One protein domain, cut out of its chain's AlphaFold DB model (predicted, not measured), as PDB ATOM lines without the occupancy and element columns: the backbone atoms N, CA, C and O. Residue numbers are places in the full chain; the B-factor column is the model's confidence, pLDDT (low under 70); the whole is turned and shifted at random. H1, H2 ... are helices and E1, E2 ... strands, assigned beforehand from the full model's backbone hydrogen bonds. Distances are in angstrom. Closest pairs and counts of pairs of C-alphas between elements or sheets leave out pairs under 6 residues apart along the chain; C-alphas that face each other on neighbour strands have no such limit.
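Overview. This is residues 180 to 289 of the 291 residues of an uncharacterized protein of Brachybacterium sp. UMB0905 (UniProt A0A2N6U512). A twisted, five-stranded antiparallel sheet has helix H3 packed along one face and two short helices, H1 and H2, on the other. The long hairpin E2 and E3 forms one side of the sheet, short E1 the other edge, and residues 193 to 198 stick out. The printed part has 110 residues, in the order E1 H1 H2 E2 E3 E4 E5 H3; the sheet runs E1 E5 E4 E3 E2. The class is mixed, helices and strands, compact, with a radius of gyration of the C-alphas of 14.4 A and spans of 39 by 32 by 27 A.

Along the chain. E3, residues 237 to 246, is 30.2 A long; E2, 224 to 232, 25.7 A; E4, 249 to 255, 20.2 A; E5, 270 to 275, 15.2 A. E1, 202 to 204, begins at C-alpha 202 (255.072, 164.541, 158.634). H1 is residues 206 to 211, H2 216 to 220. H3, 277 to 287, 15.2 A, ends at C-alpha 287 (240.188, 171.286, 145.504).

Arrangement. E2 E3 E4 E5 form a meander, each strand the antiparallel neighbour of the one before. Within hydrogen-bond range are N 226 and O 243, 2.8 A, N 242 and O 253, 2.8 A, N 271 and O 254, 2.8 A, and, for E1 and E5, N 270 and O 204, 2.8 A. H3 is on the sheet at a height of 7.9 A, along the strands, 13 degrees from E4 on the local plane; its closest C-alphas to E4 are Arg 277 and His 250, 6.8 A. H1 and H2 are on the opposite face, each at a height of 8.7 A, and touch only at the corner, the C-alphas of Arg 210 and Ala 216 being closest at 4.4 A. The closest C-alphas of H1 and E5 are Tyr 206 and Leu 270, 6.8 A; of H2 and E3, Ile 218 and Ala 246, 5.9 A. In H1, H2 and H3 every O i to N i+4 pair is within hydrogen-bond range.

Size, cuts and confidence. The farthest C-alphas, Asp 195 and Arg 234, are 43.6 A apart. The printed part has no cut. The link E4 to E5, 14 residues, is long. Mean pLDDT of the printed part is 76.8; residues 180 to 199 and 258 to 267 are under 70.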
ATOM      1  N   GLN A 180     241.466 186.536 159.497       67.06
ATOM      2  CA  GLN A 180     242.062 187.828 159.164       67.06
ATOM      3  C   GLN A 180     241.977 188.089 157.655       67.06
ATOM      4  O   GLN A 180     242.066 187.169 156.834       67.06
ATOM      5  N   LEU A 181     241.823 189.358 157.269       57.34
ATOM      6  CA  LEU A 181     241.975 189.767 155.870       57.34
ATOM      7  C   LEU A 181     243.443 189.599 155.439       57.34
ATOM      8  O   LEU A 181     244.325 189.736 156.283       57.34
ATOM      9  N   PRO A 182     243.728 189.295 154.161       53.72
ATOM     10  CA  PRO A 182     245.095 189.313 153.655       53.72
ATOM     11  C   PRO A 182     245.713 190.694 153.860       53.72
ATOM     12  O   PRO A 182     245.178 191.692 153.369       53.72
ATOM     13  N   THR A 183     246.838 190.771 154.567       54.62
ATOM     14  CA  THR A 183     247.605 192.019 154.624       54.62
ATOM     15  C   THR A 183     248.293 192.224 153.266       54.62
ATOM     16  O   THR A 183     248.870 191.269 152.735       54.62
ATOM     17  N   PRO A 184     248.280 193.429 152.661       46.16
ATOM     18  CA  PRO A 184     249.014 193.677 151.421       46.16
ATOM     19  C   PRO A 184     250.500 193.316 151.597       46.16
ATOM     20  O   PRO A 184     251.200 193.960 152.374       46.16
ATOM     21  N   GLY A 185     250.972 192.275 150.900       51.47
ATOM     22  CA  GLY A 185     252.342 191.752 151.024       51.47
ATOM     23  C   GLY A 185     252.473 190.348 151.633       51.47
ATOM     24  O   GLY A 185     253.539 189.753 151.509       51.47
ATOM     25  N   GLU A 186     251.401 189.759 152.183       54.56
ATOM     26  CA  GLU A 186     251.361 188.346 152.636       54.56
ATOM     27  C   GLU A 186     251.471 187.314 151.494       54.56
ATOM     28  O   GLU A 186     251.524 186.111 151.736       54.56
ATOM     29  N   GLY A 187     251.530 187.776 150.241       44.53
ATOM     30  CA  GLY A 187     251.877 186.950 149.082       44.53
ATOM     31  C   GLY A 187     253.367 186.599 148.995       44.53
ATOM     32  O   GLY A 187     253.738 185.779 148.158       44.53
ATOM     33  N   SER A 188     254.223 187.185 149.841       39.84
ATOM     34  CA  SER A 188     255.568 186.645 150.025       39.84
ATOM     35  C   SER A 188     255.462 185.378 150.865       39.84
ATOM     36  O   SER A 188     254.891 185.444 151.957       39.84
ATOM     37  N   PRO A 189     256.013 184.235 150.413       42.19
ATOM     38  CA  PRO A 189     256.186 183.103 151.306       42.19
ATOM     39  C   PRO A 189     256.877 183.630 152.565       42.19
ATOM     40  O   PRO A 189     257.848 184.389 152.459       42.19
ATOM     41  N   LEU A 190     256.363 183.267 153.749       41.88
ATOM     42  CA  LEU A 190     257.174 183.330 154.965       41.88
ATOM     43  C   LEU A 190     258.561 182.815 154.574       41.88
ATOM     44  O   LEU A 190     258.599 181.825 153.832       41.88
ATOM     45  N   PRO A 191     259.666 183.471 154.970       38.34
ATOM     46  CA  PRO A 191     260.977 182.908 154.728       38.34
ATOM     47  C   PRO A 191     260.960 181.531 155.381       38.34
ATOM     48  O   PRO A 191     261.042 181.401 156.600       38.34
ATOM     49  N   VAL A 192     260.770 180.507 154.550       42.66
ATOM     50  CA  VAL A 192     261.200 179.159 154.845       42.66
ATOM     51  C   VAL A 192     262.668 179.396 155.108       42.66
ATOM     52  O   VAL A 192     263.376 179.866 154.214       42.66
ATOM     53  N   SER A 193     263.071 179.287 156.372       37.19
ATOM     54  CA  SER A 193     264.466 179.424 156.759       37.19
ATOM     55  C   SER A 193     265.288 178.681 155.716       37.19
ATOM     56  O   SER A 193     264.998 177.512 155.462       37.19
ATOM     57  N   GLU A 194     266.259 179.358 155.099       40.28
ATOM     58  CA  GLU A 194     267.099 178.815 154.016       40.28
ATOM     59  C   GLU A 194     267.879 177.543 154.432       40.28
ATOM     60  O   GLU A 194     268.576 176.957 153.615       40.28
ATOM     61  N   ASP A 195     267.704 177.081 155.676       39.62
ATOM     62  CA  ASP A 195     268.216 175.835 156.245       39.62
ATOM     63  C   ASP A 195     267.223 174.645 156.224       39.62
ATOM     64  O   ASP A 195     267.563 173.571 156.715       39.62
ATOM     65  N   SER A 196     266.011 174.781 155.670       39.91
ATOM     66  CA  SER A 196     265.042 173.674 155.555       39.91
ATOM     67  C   SER A 196     264.749 173.350 154.091       39.91
ATOM     68  O   SER A 196     263.711 173.727 153.544       39.91
ATOM     69  N   ASP A 197     265.680 172.640 153.457       44.12
ATOM     70  CA  ASP A 197     265.445 171.959 152.185       44.12
ATOM     71  C   ASP A 197     264.232 171.018 152.322       44.12
ATOM     72  O   ASP A 197     264.219 170.114 153.153       44.12
ATOM     73  N   THR A 198     263.227 171.237 151.470       50.69
ATOM     74  CA  THR A 198     261.913 170.567 151.373       50.69
ATOM     75  C   THR A 198     260.916 170.799 152.523       50.69
ATOM     76  O   THR A 198     261.263 170.651 153.690       50.69
ATOM     77  N   PRO A 199     259.644 171.139 152.215       58.69
ATOM     78  CA  PRO A 199     258.588 171.104 153.213       58.69
ATOM     79  C   PRO A 199     258.390 169.634 153.615       58.69
ATOM     80  O   PRO A 199     257.938 168.814 152.816       58.69
ATOM     81  N   GLU A 200     258.842 169.285 154.817       72.88
ATOM     82  CA  GLU A 200     258.818 167.911 155.312       72.88
ATOM     83  C   GLU A 200     257.368 167.516 155.615       72.88
ATOM     84  O   GLU A 200     256.724 168.078 156.502       72.88
ATOM     85  N   VAL A 201     256.837 166.577 154.830       84.12
ATOM     86  CA  VAL A 201     255.549 165.941 155.116       84.12
ATOM     87  C   VAL A 201     255.747 165.041 156.327       84.12
ATOM     88  O   VAL A 201     256.536 164.097 156.284       84.12
ATOM     89  N   VAL A 202     255.033 165.337 157.409       88.62
ATOM     90  CA  VAL A 202     255.072 164.541 158.634       88.62
ATOM     91  C   VAL A 202     253.861 163.625 158.646       88.62
ATOM     92  O   VAL A 202     252.722 164.093 158.628       88.62
ATOM     93  N   THR A 203     254.103 162.319 158.689       89.19
ATOM     94  CA  THR A 203     253.034 161.319 158.710       89.19
ATOM     95  C   THR A 203     252.798 160.793 160.120       89.19
ATOM     96  O   THR A 203     253.741 160.435 160.826       89.19
ATOM     97  N   GLY A 204     251.538 160.692 160.532       87.56
ATOM     98  CA  GLY A 204     251.161 160.112 161.818       87.56
ATOM     99  C   GLY A 204     249.674 160.257 162.104       87.56
ATOM    100  O   GLY A 204     248.947 160.891 161.347       87.56
ATOM    101  N   ARG A 205     249.196 159.677 163.206       87.38
ATOM    102  CA  ARG A 205     247.838 159.974 163.693       87.38
ATOM    103  C   ARG A 205     247.777 161.376 164.279       87.38
ATOM    104  O   ARG A 205     248.783 161.856 164.796       87.38
ATOM    105  N   TYR A 206     246.593 161.983 164.298       85.75
ATOM    106  CA  TYR A 206     246.428 163.353 164.789       85.75
ATOM    107  C   TYR A 206     247.023 163.572 166.191       85.75
ATOM    108  O   TYR A 206     247.832 164.475 166.379       85.75
ATOM    109  N   GLU A 207     246.722 162.694 167.154       86.25
ATOM    110  CA  GLU A 207     247.283 162.812 168.510       86.25
ATOM    111  C   GLU A 207     248.812 162.692 168.540       86.25
ATOM    112  O   GLU A 207     249.461 163.419 169.282       86.25
ATOM    113  N   GLN A 208     249.403 161.840 167.697       87.25
ATOM    114  CA  GLN A 208     250.863 161.710 167.606       87.25
ATOM    115  C   GLN A 208     251.493 162.958 166.991       87.25
ATOM    116  O   GLN A 208     252.522 163.425 167.469       87.25
ATOM    117  N   LEU A 209     250.862 163.525 165.959       88.38
ATOM    118  CA  LEU A 209     251.289 164.790 165.371       88.38
ATOM    119  C   LEU A 209     251.219 165.918 166.410       88.38
ATOM    120  O   LEU A 209     252.121 166.751 166.480       88.38
ATOM    121  N   ARG A 210     250.191 165.906 167.260       88.69
ATOM    122  CA  ARG A 210     249.972 166.905 168.309       88.69
ATOM    123  C   ARG A 210     250.936 166.786 169.493       88.69
ATOM    124  O   ARG A 210     251.165 167.792 170.158       88.69
ATOM    125  N   THR A 211     251.492 165.607 169.788       87.81
ATOM    126  CA  THR A 211     252.372 165.404 170.961       87.81
ATOM    127  C   THR A 211     253.840 165.177 170.625       87.81
ATOM    128  O   THR A 211     254.699 165.668 171.349       87.81
ATOM    129  N   ASP A 212     254.137 164.455 169.546       83.31
ATOM    130  CA  ASP A 212     255.458 163.881 169.270       83.31
ATOM    131  C   ASP A 212     255.896 164.159 167.824       83.31
ATOM    132  O   ASP A 212     256.308 163.264 167.083       83.31
ATOM    133  N   SER A 213     255.791 165.420 167.400       86.38
ATOM    134  CA  SER A 213     256.180 165.848 166.056       86.38
ATOM    135  C   SER A 213     256.776 167.260 166.051       86.38
ATOM    136  O   SER A 213     256.526 168.034 166.977       86.38
ATOM    137  N   PRO A 214     257.516 167.649 164.995       85.00
ATOM    138  CA  PRO A 214     257.993 169.025 164.842       85.00
ATOM    139  C   PRO A 214     256.857 170.049 164.639       85.00
ATOM    140  O   PRO A 214     257.117 171.248 164.630       85.00
ATOM    141  N   LEU A 215     255.608 169.594 164.476       87.38
ATOM    142  CA  LEU A 215     254.410 170.428 164.348       87.38
ATOM    143  C   LEU A 215     253.612 170.538 165.659       87.38
ATOM    144  O   LEU A 215     252.596 171.230 165.684       87.38
ATOM    145  N   ALA A 216     254.044 169.857 166.730       88.25
ATOM    146  CA  ALA A 216     253.289 169.723 167.976       88.25
ATOM    147  C   ALA A 216     252.881 171.077 168.580       88.25
ATOM    148  O   ALA A 216     251.713 171.247 168.916       88.25
ATOM    149  N   ASP A 217     253.797 172.048 168.642       86.50
ATOM    150  CA  ASP A 217     253.523 173.375 169.215       86.50
ATOM    151  C   ASP A 217     252.383 174.093 168.465       86.50
ATOM    152  O   ASP A 217     251.423 174.556 169.074       86.50
ATOM    153  N   ILE A 218     252.419 174.085 167.126       86.44
ATOM    154  CA  ILE A 218     251.395 174.712 166.270       86.44
ATOM    155  C   ILE A 218     250.039 174.011 166.438       86.44
ATOM    156  O   ILE A 218     248.995 174.658 166.459       86.44
ATOM    157  N   LEU A 219     250.042 172.678 166.537       88.38
ATOM    158  CA  LEU A 219     248.821 171.880 166.685       88.38
ATOM    159  C   LEU A 219     248.205 171.995 168.088       88.38
ATOM    160  O   LEU A 219     246.991 171.858 168.230       88.38
ATOM    161  N   GLN A 220     249.017 172.224 169.122       88.94
ATOM    162  CA  GLN A 220     248.548 172.456 170.490       88.94
ATOM    163  C   GLN A 220     247.977 173.863 170.671       88.94
ATOM    164  O   GLN A 220     246.947 174.009 171.328       88.94
ATOM    165  N   ASP A 221     248.601 174.861 170.044       89.25
ATOM    166  CA  ASP A 221     248.162 176.260 170.057       89.25
ATOM    167  C   ASP A 221     247.186 176.587 168.910       89.25
ATOM    168  O   ASP A 221     246.955 177.755 168.588       89.25
ATOM    169  N   ALA A 222     246.607 175.560 168.280       88.00
ATOM    170  CA  ALA A 222     245.652 175.714 167.197       88.00
ATOM    171  C   ALA A 222     244.476 176.593 167.641       88.00
ATOM    172  O   ALA A 222     243.681 176.231 168.506       88.00
ATOM    173  N   GLU A 223     244.349 177.755 167.008       88.50
ATOM    174  CA  GLU A 223     243.215 178.649 167.217       88.50
ATOM    175  C   GLU A 223     241.984 178.149 166.462       88.50
ATOM    176  O   GLU A 223     240.857 178.467 166.845       88.50
ATOM    177  N   ARG A 224     242.200 177.435 165.347       87.69
ATOM    178  CA  ARG A 224     241.136 176.915 164.481       87.69
ATOM    179  C   ARG A 224     241.556 175.643 163.777       87.69
ATOM    180  O   ARG A 224     242.684 175.550 163.286       87.69
ATOM    181  N   ARG A 225     240.589 174.748 163.605       90.88
ATOM    182  CA  ARG A 225     240.676 173.572 162.739       90.88
ATOM    183  C   ARG A 225     239.478 173.562 161.802       90.88
ATOM    184  O   ARG A 225     238.351 173.286 162.201       90.88
ATOM    185  N   ILE A 226     239.721 173.888 160.540       91.81
ATOM    186  CA  ILE A 226     238.690 173.914 159.506       91.81
ATOM    187  C   ILE A 226     238.775 172.629 158.695       91.81
ATOM    188  O   ILE A 226     239.786 172.386 158.035       91.81
ATOM    189  N   ALA A 227     237.712 171.834 158.697       90.56
ATOM    190  CA  ALA A 227     237.590 170.675 157.826       90.56
ATOM    191  C   ALA A 227     236.979 171.077 156.484       90.56
ATOM    192  O   ALA A 227     235.939 171.727 156.451       90.56
ATOM    193  N   PHE A 228     237.613 170.660 155.391       91.94
ATOM    194  CA  PHE A 228     237.145 170.806 154.019       91.94
ATOM    195  C   PHE A 228     236.792 169.439 153.456       91.94
ATOM    196  O   PHE A 228     237.668 168.594 153.304       91.94
ATOM    197  N   LEU A 229     235.528 169.246 153.099       90.00
ATOM    198  CA  LEU A 229     235.012 168.066 152.417       90.00
ATOM    199  C   LEU A 229     234.697 168.431 150.966       90.00
ATOM    200  O   LEU A 229     233.754 169.185 150.722       90.00
ATOM    201  N   ALA A 230     235.465 167.907 150.015       90.56
ATOM    202  CA  ALA A 230     235.194 168.037 148.589       90.56
ATOM    203  C   ALA A 230     234.546 166.770 148.038       90.56
ATOM    204  O   ALA A 230     235.059 165.670 148.212       90.56
ATOM    205  N   GLU A 231     233.436 166.937 147.334       90.25
ATOM    206  CA  GLU A 231     232.668 165.869 146.705       90.25
ATOM    207  C   GLU A 231     232.556 166.151 145.209       90.25
ATOM    208  O   GLU A 231     231.792 167.030 144.788       90.25
ATOM    209  N   ASP A 232     233.295 165.395 144.395       90.19
ATOM    210  CA  ASP A 232     233.069 165.361 142.951       90.19
ATOM    211  C   ASP A 232     231.914 164.398 142.682       90.19
ATOM    212  O   ASP A 232     232.043 163.170 142.737       90.19
ATOM    213  N   ARG A 233     230.749 164.963 142.382       87.00
ATOM    214  CA  ARG A 233     229.511 164.205 142.178       87.00
ATOM    215  C   ARG A 233     229.519 163.414 140.875       87.00
ATOM    216  O   ARG A 233     228.787 162.430 140.754       87.00
ATOM    217  N   ARG A 234     230.330 163.825 139.895       85.19
ATOM    218  CA  ARG A 234     230.466 163.138 138.608       85.19
ATOM    219  C   ARG A 234     231.412 161.951 138.729       85.19
ATOM    220  O   ARG A 234     231.059 160.864 138.273       85.19
ATOM    221  N   ALA A 235     232.574 162.151 139.346       86.25
ATOM    222  CA  ALA A 235     233.543 161.088 139.607       86.25
ATOM    223  C   ALA A 235     233.112 160.168 140.763       86.25
ATOM    224  O   ALA A 235     233.580 159.034 140.847       86.25
ATOM    225  N   ARG A 236     232.172 160.625 141.606       85.69
ATOM    226  CA  ARG A 236     231.734 159.970 142.852       85.69
ATOM    227  C   ARG A 236     232.899 159.740 143.807       85.69
ATOM    228  O   ARG A 236     233.010 158.682 144.422       85.69
ATOM    229  N   THR A 237     233.760 160.741 143.896       85.38
ATOM    230  CA  THR A 237     234.936 160.740 144.759       85.38
ATOM    231  C   THR A 237     234.793 161.812 145.816       85.38
ATOM    232  O   THR A 237     234.252 162.890 145.557       85.38
ATOM    233  N   THR A 238     235.342 161.516 146.984       85.62
ATOM    234  CA  THR A 238     235.369 162.426 148.116       85.62
ATOM    235  C   THR A 238     236.813 162.637 148.533       85.62
ATOM    236  O   THR A 238     237.585 161.684 148.588       85.62
ATOM    237  N   GLN A 239     237.172 163.880 148.818       85.88
ATOM    238  CA  GLN A 239     238.470 164.269 149.354       85.88
ATOM    239  C   GLN A 239     238.251 165.080 150.623       85.88
ATOM    240  O   GLN A 239     237.293 165.851 150.714       85.88
ATOM    241  N   VAL A 240     239.141 164.919 151.598       87.38
ATOM    242  CA  VAL A 240     239.111 165.710 152.827       87.38
ATOM    243  C   VAL A 240     240.474 166.319 153.094       87.38
ATOM    244  O   VAL A 240     241.506 165.689 152.874       87.38
ATOM    245  N   MET A 241     240.455 167.548 153.590       89.38
ATOM    246  CA  MET A 241     241.620 168.253 154.096       89.38
ATOM    247  C   MET A 241     241.232 169.021 155.352       89.38
ATOM    248  O   MET A 241     240.163 169.623 155.406       89.38
ATOM    249  N   TRP A 242     242.107 169.058 156.347       91.12
ATOM    250  CA  TRP A 242     242.020 170.021 157.434       91.12
ATOM    251  C   TRP A 242     243.005 171.152 157.213       91.12
ATOM    252  O   TRP A 242     244.146 170.936 156.807       91.12
ATOM    253  N   VAL A 243     242.562 172.362 157.521       91.81
ATOM    254  CA  VAL A 243     243.420 173.532 157.639       91.81
ATOM    255  C   VAL A 243     243.424 173.944 159.094       91.81
ATOM    256  O   VAL A 243     242.389 174.314 159.649       91.81
ATOM    257  N   ILE A 244     244.598 173.869 159.703       91.31
ATOM    258  CA  ILE A 244     244.818 174.231 161.096       91.31
ATOM    259  C   ILE A 244     245.586 175.542 161.122       91.31
ATOM    260  O   ILE A 244     246.586 175.686 160.415       91.31
ATOM    261  N   THR A 245     245.114 176.507 161.907       90.00
ATOM    262  CA  THR A 245     245.722 177.839 162.000       90.00
ATOM    263  C   THR A 245     246.095 178.171 163.441       90.00
ATOM    264  O   THR A 245     245.238 178.067 164.317       90.00
ATOM    265  N   ALA A 246     247.325 178.637 163.660       87.75
ATOM    266  CA  ALA A 246     247.797 179.206 164.924       87.75
ATOM    267  C   ALA A 246     248.579 180.495 164.616       87.75
ATOM    268  O   ALA A 246     249.643 180.451 163.990       87.75
ATOM    269  N   GLY A 247     248.029 181.664 164.960       82.94
ATOM    270  CA  GLY A 247     248.572 182.951 164.522       82.94
ATOM    271  C   GLY A 247     248.778 183.032 163.000       82.94
ATOM    272  O   GLY A 247     247.833 182.976 162.215       82.94
ATOM    273  N   THR A 248     250.034 183.184 162.574       81.81
ATOM    274  CA  THR A 248     250.435 183.259 161.154       81.81
ATOM    275  C   THR A 248     250.862 181.916 160.560       81.81
ATOM    276  O   THR A 248     251.268 181.855 159.399       81.81
ATOM    277  N   GLU A 249     250.864 180.853 161.360       84.81
ATOM    278  CA  GLU A 249     251.275 179.519 160.938       84.81
ATOM    279  C   GLU A 249     250.057 178.696 160.522       84.81
ATOM    280  O   GLU A 249     248.988 178.753 161.140       84.81
ATOM    281  N   HIS A 250     250.220 177.936 159.438       88.06
ATOM    282  CA  HIS A 250     249.165 177.100 158.887       88.06
ATOM    283  C   HIS A 250     249.693 175.701 158.594       88.06
ATOM    284  O   HIS A 250     250.814 175.528 158.103       88.06
ATOM    285  N   ILE A 251     248.860 174.707 158.876       89.25
ATOM    286  CA  ILE A 251     249.120 173.308 158.561       89.25
ATOM    287  C   ILE A 251     247.964 172.807 157.703       89.25
ATOM    288  O   ILE A 251     246.800 172.945 158.082       89.25
ATOM    289  N   ALA A 252     248.297 172.231 156.552       90.56
ATOM    290  CA  ALA A 252     247.381 171.410 155.778       90.56
ATOM    291  C   ALA A 252     247.546 169.961 156.230       90.56
ATOM    292  O   ALA A 252     248.670 169.465 156.307       90.56
ATOM    293  N   VAL A 253     246.439 169.296 156.535       89.00
ATOM    294  CA  VAL A 253     246.425 167.891 156.941       89.00
ATOM    295  C   VAL A 253     245.494 167.128 156.016       89.00
ATOM    296  O   VAL A 253     244.349 167.529 155.824       89.00
ATOM    297  N   GLN A 254     245.972 166.039 155.434       88.12
ATOM    298  CA  GLN A 254     245.191 165.172 154.554       88.12
ATOM    299  C   GLN A 254     245.362 163.715 154.994       88.12
ATOM    300  O   GLN A 254     246.361 163.388 155.632       88.12
ATOM    301  N   PRO A 255     244.409 162.819 154.708       83.19
ATOM    302  CA  PRO A 255     244.622 161.389 154.907       83.19
ATOM    303  C   PRO A 255     245.792 160.893 154.062       83.19
ATOM    304  O   PRO A 255     245.903 161.253 152.894       83.19
ATOM    305  N   ALA A 256     246.612 160.014 154.632       76.56
ATOM    306  CA  ALA A 256     247.667 159.328 153.886       76.56
ATOM    307  C   ALA A 256     247.108 158.263 152.917       76.56
ATOM    308  O   ALA A 256     247.762 157.917 151.937       76.56
ATOM    309  N   ASP A 257     245.900 157.750 153.185       70.25
ATOM    310  CA  ASP A 257     245.210 156.739 152.375       70.25
ATOM    311  C   ASP A 257     243.892 157.290 151.791       70.25
ATOM    312  O   ASP A 257     243.184 158.058 152.436       70.25
ATOM    313  N   GLU A 258     243.504 156.840 150.591       61.41
ATOM    314  CA  GLU A 258     242.335 157.348 149.836       61.41
ATOM    315  C   GLU A 258     240.953 157.042 150.465       61.41
ATOM    316  O   GLU A 258     239.928 157.535 149.991       61.41
ATOM    317  N   THR A 259     240.873 156.211 151.510       52.62
ATOM    318  CA  THR A 259     239.597 155.848 152.155       52.62
ATOM    319  C   THR A 259     239.194 156.857 153.222       52.62
ATOM    320  O   THR A 259     239.865 156.991 154.240       52.62
ATOM    321  N   LEU A 260     238.055 157.514 153.008       61.41
ATOM    322  CA  LEU A 260     237.593 158.624 153.833       61.41
ATOM    323  C   LEU A 260     236.197 158.383 154.403       61.41
ATOM    324  O   LEU A 260     235.197 158.481 153.695       61.41
ATOM    325  N   ASP A 261     236.157 158.131 155.708       59.59
ATOM    326  CA  ASP A 261     235.061 158.592 156.551       59.59
ATOM    327  C   ASP A 261     235.503 159.941 157.163       59.59
ATOM    328  O   ASP A 261     236.497 159.967 157.897       59.59
ATOM    329  N   PRO A 262     234.847 161.069 156.830       53.12
ATOM    330  CA  PRO A 262     235.218 162.394 157.331       53.12
ATOM    331  C   PRO A 262     235.133 162.520 158.860       53.12
ATOM    332  O   PRO A 262     235.808 163.384 159.420       53.12
ATOM    333  N   GLU A 263     234.367 161.660 159.540       54.00
ATOM    334  CA  GLU A 263     234.273 161.636 161.007       54.00
ATOM    335  C   GLU A 263     235.397 160.810 161.664       54.00
ATOM    336  O   GLU A 263     235.652 160.957 162.857       54.00
ATOM    337  N   ALA A 264     236.123 159.986 160.897       60.41
ATOM    338  CA  ALA A 264     237.153 159.072 161.407       60.41
ATOM    339  C   ALA A 264     238.595 159.585 161.228       60.41
ATOM    340  O   ALA A 264     239.560 158.840 161.412       60.41
ATOM    341  N   LEU A 265     238.772 160.854 160.853       61.81
ATOM    342  CA  LEU A 265     240.084 161.404 160.498       61.81
ATOM    343  C   LEU A 265     241.090 161.437 161.655       61.81
ATOM    344  O   LEU A 265     242.291 161.329 161.424       61.81
ATOM    345  N   GLU A 266     240.625 161.517 162.902       64.19
ATOM    346  CA  GLU A 266     241.507 161.413 164.072       64.19
ATOM    347  C   GLU A 266     242.102 159.999 164.242       64.19
ATOM    348  O   GLU A 266     243.142 159.831 164.887       64.19
ATOM    349  N   GLU A 267     241.480 158.979 163.641       69.38
ATOM    350  CA  GLU A 267     241.850 157.568 163.800       69.38
ATOM    351  C   GLU A 267     242.739 157.031 162.665       69.38
ATOM    352  O   GLU A 267     243.414 156.001 162.830       69.38
ATOM    353  N   VAL A 268     242.775 157.732 161.528       72.62
ATOM    354  CA  VAL A 268     243.570 157.359 160.349       72.62
ATOM    355  C   VAL A 268     244.966 157.981 160.374       72.62
ATOM    356  O   VAL A 268     245.278 158.874 161.163       72.62
ATOM    357  N   SER A 269     245.847 157.461 159.520       80.94
ATOM    358  CA  SER A 269     247.152 158.076 159.291       80.94
ATOM    359  C   SER A 269     246.977 159.334 158.450       80.94
ATOM    360  O   SER A 269     246.307 159.302 157.419       80.94
ATOM    361  N   LEU A 270     247.599 160.424 158.882       85.56
ATOM    362  CA  LEU A 270     247.508 161.731 158.254       85.56
ATOM    363  C   LEU A 270     248.878 162.154 157.737       85.56
ATOM    364  O   LEU A 270     249.893 161.863 158.366       85.56
ATOM    365  N   GLU A 271     248.889 162.870 156.624       88.44
ATOM    366  CA  GLU A 271     250.011 163.647 156.122       88.44
ATOM    367  C   GLU A 271     249.789 165.107 156.502       88.44
ATOM    368  O   GLU A 271     248.828 165.740 156.060       88.44
ATOM    369  N   ALA A 272     250.664 165.637 157.351       88.62
ATOM    370  CA  ALA A 272     250.633 167.025 157.776       88.62
ATOM    371  C   ALA A 272     251.792 167.794 157.151       88.62
ATOM    372  O   ALA A 272     252.951 167.376 157.201       88.62
ATOM    373  N   LEU A 273     251.465 168.951 156.588       90.06
ATOM    374  CA  LEU A 273     252.415 169.827 155.930       90.06
ATOM    375  C   LEU A 273     252.243 171.248 156.442       90.06
ATOM    376  O   LEU A 273     251.171 171.844 156.327       90.06
ATOM    377  N   ARG A 274     253.327 171.826 156.959       88.44
ATOM    378  CA  ARG A 274     253.375 173.260 157.231       88.44
ATOM    379  C   ARG A 274     253.391 174.020 155.910       88.44
ATOM    380  O   ARG A 274     254.237 173.777 155.052       88.44
ATOM    381  N   VAL A 275     252.477 174.966 155.759       86.25
ATOM    382  CA  VAL A 275     252.251 175.677 154.498       86.25
ATOM    383  C   VAL A 275     252.017 177.161 154.742       86.25
ATOM    384  O   VAL A 275     251.546 177.585 155.796       86.25
ATOM    385  N   SER A 276     252.368 177.982 153.755       85.50
ATOM    386  CA  SER A 276     252.015 179.400 153.778       85.50
ATOM    387  C   SER A 276     250.525 179.587 153.480       85.50
ATOM    388  O   SER A 276     249.876 178.709 152.907       85.50
ATOM    389  N   ARG A 277     249.989 180.773 153.783       84.19
ATOM    390  CA  ARG A 277     248.616 181.148 153.411       84.19
ATOM    391  C   ARG A 277     248.377 181.000 151.907       84.19
ATOM    392  O   ARG A 277     247.369 180.440 151.498       84.19
ATOM    393  N   ALA A 278     249.335 181.441 151.086       84.50
ATOM    394  CA  ALA A 278     249.287 181.273 149.635       84.50
ATOM    395  C   ALA A 278     249.319 179.792 149.212       84.50
ATOM    396  O   ALA A 278     248.642 179.420 148.258       84.50
ATOM    397  N   GLY A 279     250.055 178.947 149.942       85.38
ATOM    398  CA  GLY A 279     250.055 177.496 149.751       85.38
ATOM    399  C   GLY A 279     248.690 176.868 150.032       85.38
ATOM    400  O   GLY A 279     248.206 176.097 149.209       85.38
ATOM    401  N   ILE A 280     248.025 177.258 151.127       85.88
ATOM    402  CA  ILE A 280     246.642 176.836 151.417       85.88
ATOM    403  C   ILE A 280     245.693 177.300 150.314       85.88
ATOM    404  O   ILE A 280     244.910 176.506 149.809       85.88
ATOM    405  N   THR A 281     245.769 178.568 149.904       86.81
ATOM    406  CA  THR A 281     244.952 179.109 148.806       86.81
ATOM    407  C   THR A 281     245.145 178.308 147.515       86.81
ATOM    408  O   THR A 281     244.164 178.007 146.840       86.81
ATOM    409  N   ALA A 282     246.383 177.931 147.180       86.50
ATOM    410  CA  ALA A 282     246.676 177.106 146.011       86.50
ATOM    411  C   ALA A 282     246.058 175.705 146.136       86.50
ATOM    412  O   ALA A 282     245.342 175.283 145.234       86.50
ATOM    413  N   GLN A 283     246.229 175.035 147.280       86.25
ATOM    414  CA  GLN A 283     245.604 173.729 147.526       86.25
ATOM    415  C   GLN A 283     244.072 173.802 147.471       86.25
ATOM    416  O   GLN A 283     243.435 172.956 146.855       86.25
ATOM    417  N   LEU A 284     243.458 174.840 148.044       85.69
ATOM    418  CA  LEU A 284     242.009 175.055 147.959       85.69
ATOM    419  C   LEU A 284     241.540 175.313 146.519       85.69
ATOM    420  O   LEU A 284     240.446 174.899 146.143       85.69
ATOM    421  N   SER A 285     242.361 175.970 145.698       86.31
ATOM    422  CA  SER A 285     242.090 176.134 144.267       86.31
ATOM    423  C   SER A 285     242.119 174.799 143.523       86.31
ATOM    424  O   SER A 285     241.262 174.555 142.669       86.31
ATOM    425  N   ASP A 286     243.050 173.913 143.873       84.81
ATOM    426  CA  ASP A 286     243.108 172.561 143.318       84.81
ATOM    427  C   ASP A 286     241.881 171.743 143.745       84.81
ATOM    428  O   ASP A 286     241.254 171.105 142.902       84.81
ATOM    429  N   PHE A 287     241.441 171.874 145.005       77.56
ATOM    430  CA  PHE A 287     240.188 171.286 145.504       77.56
ATOM    431  C   PHE A 287     238.961 171.745 144.716       77.56
ATOM    432  O   PHE A 287     238.021 170.975 144.570       77.56
ATOM    433  N   LEU A 288     238.959 172.984 144.211       78.75
ATOM    434  CA  LEU A 288     237.880 173.559 143.399       78.75
ATOM    435  C   LEU A 288     238.033 173.293 141.896       78.75
ATOM    436  O   LEU A 288     237.257 173.819 141.082       78.75
ATOM    437  N   THR A 289     239.049 172.525 141.507       80.69
ATOM    438  CA  THR A 289     239.294 172.157 140.120       80.69
ATOM    439  C   THR A 289     238.601 170.848 139.805       80.69
ATOM    440  O   THR A 289     238.836 169.807 140.403       80.69
TER     441      THR A 289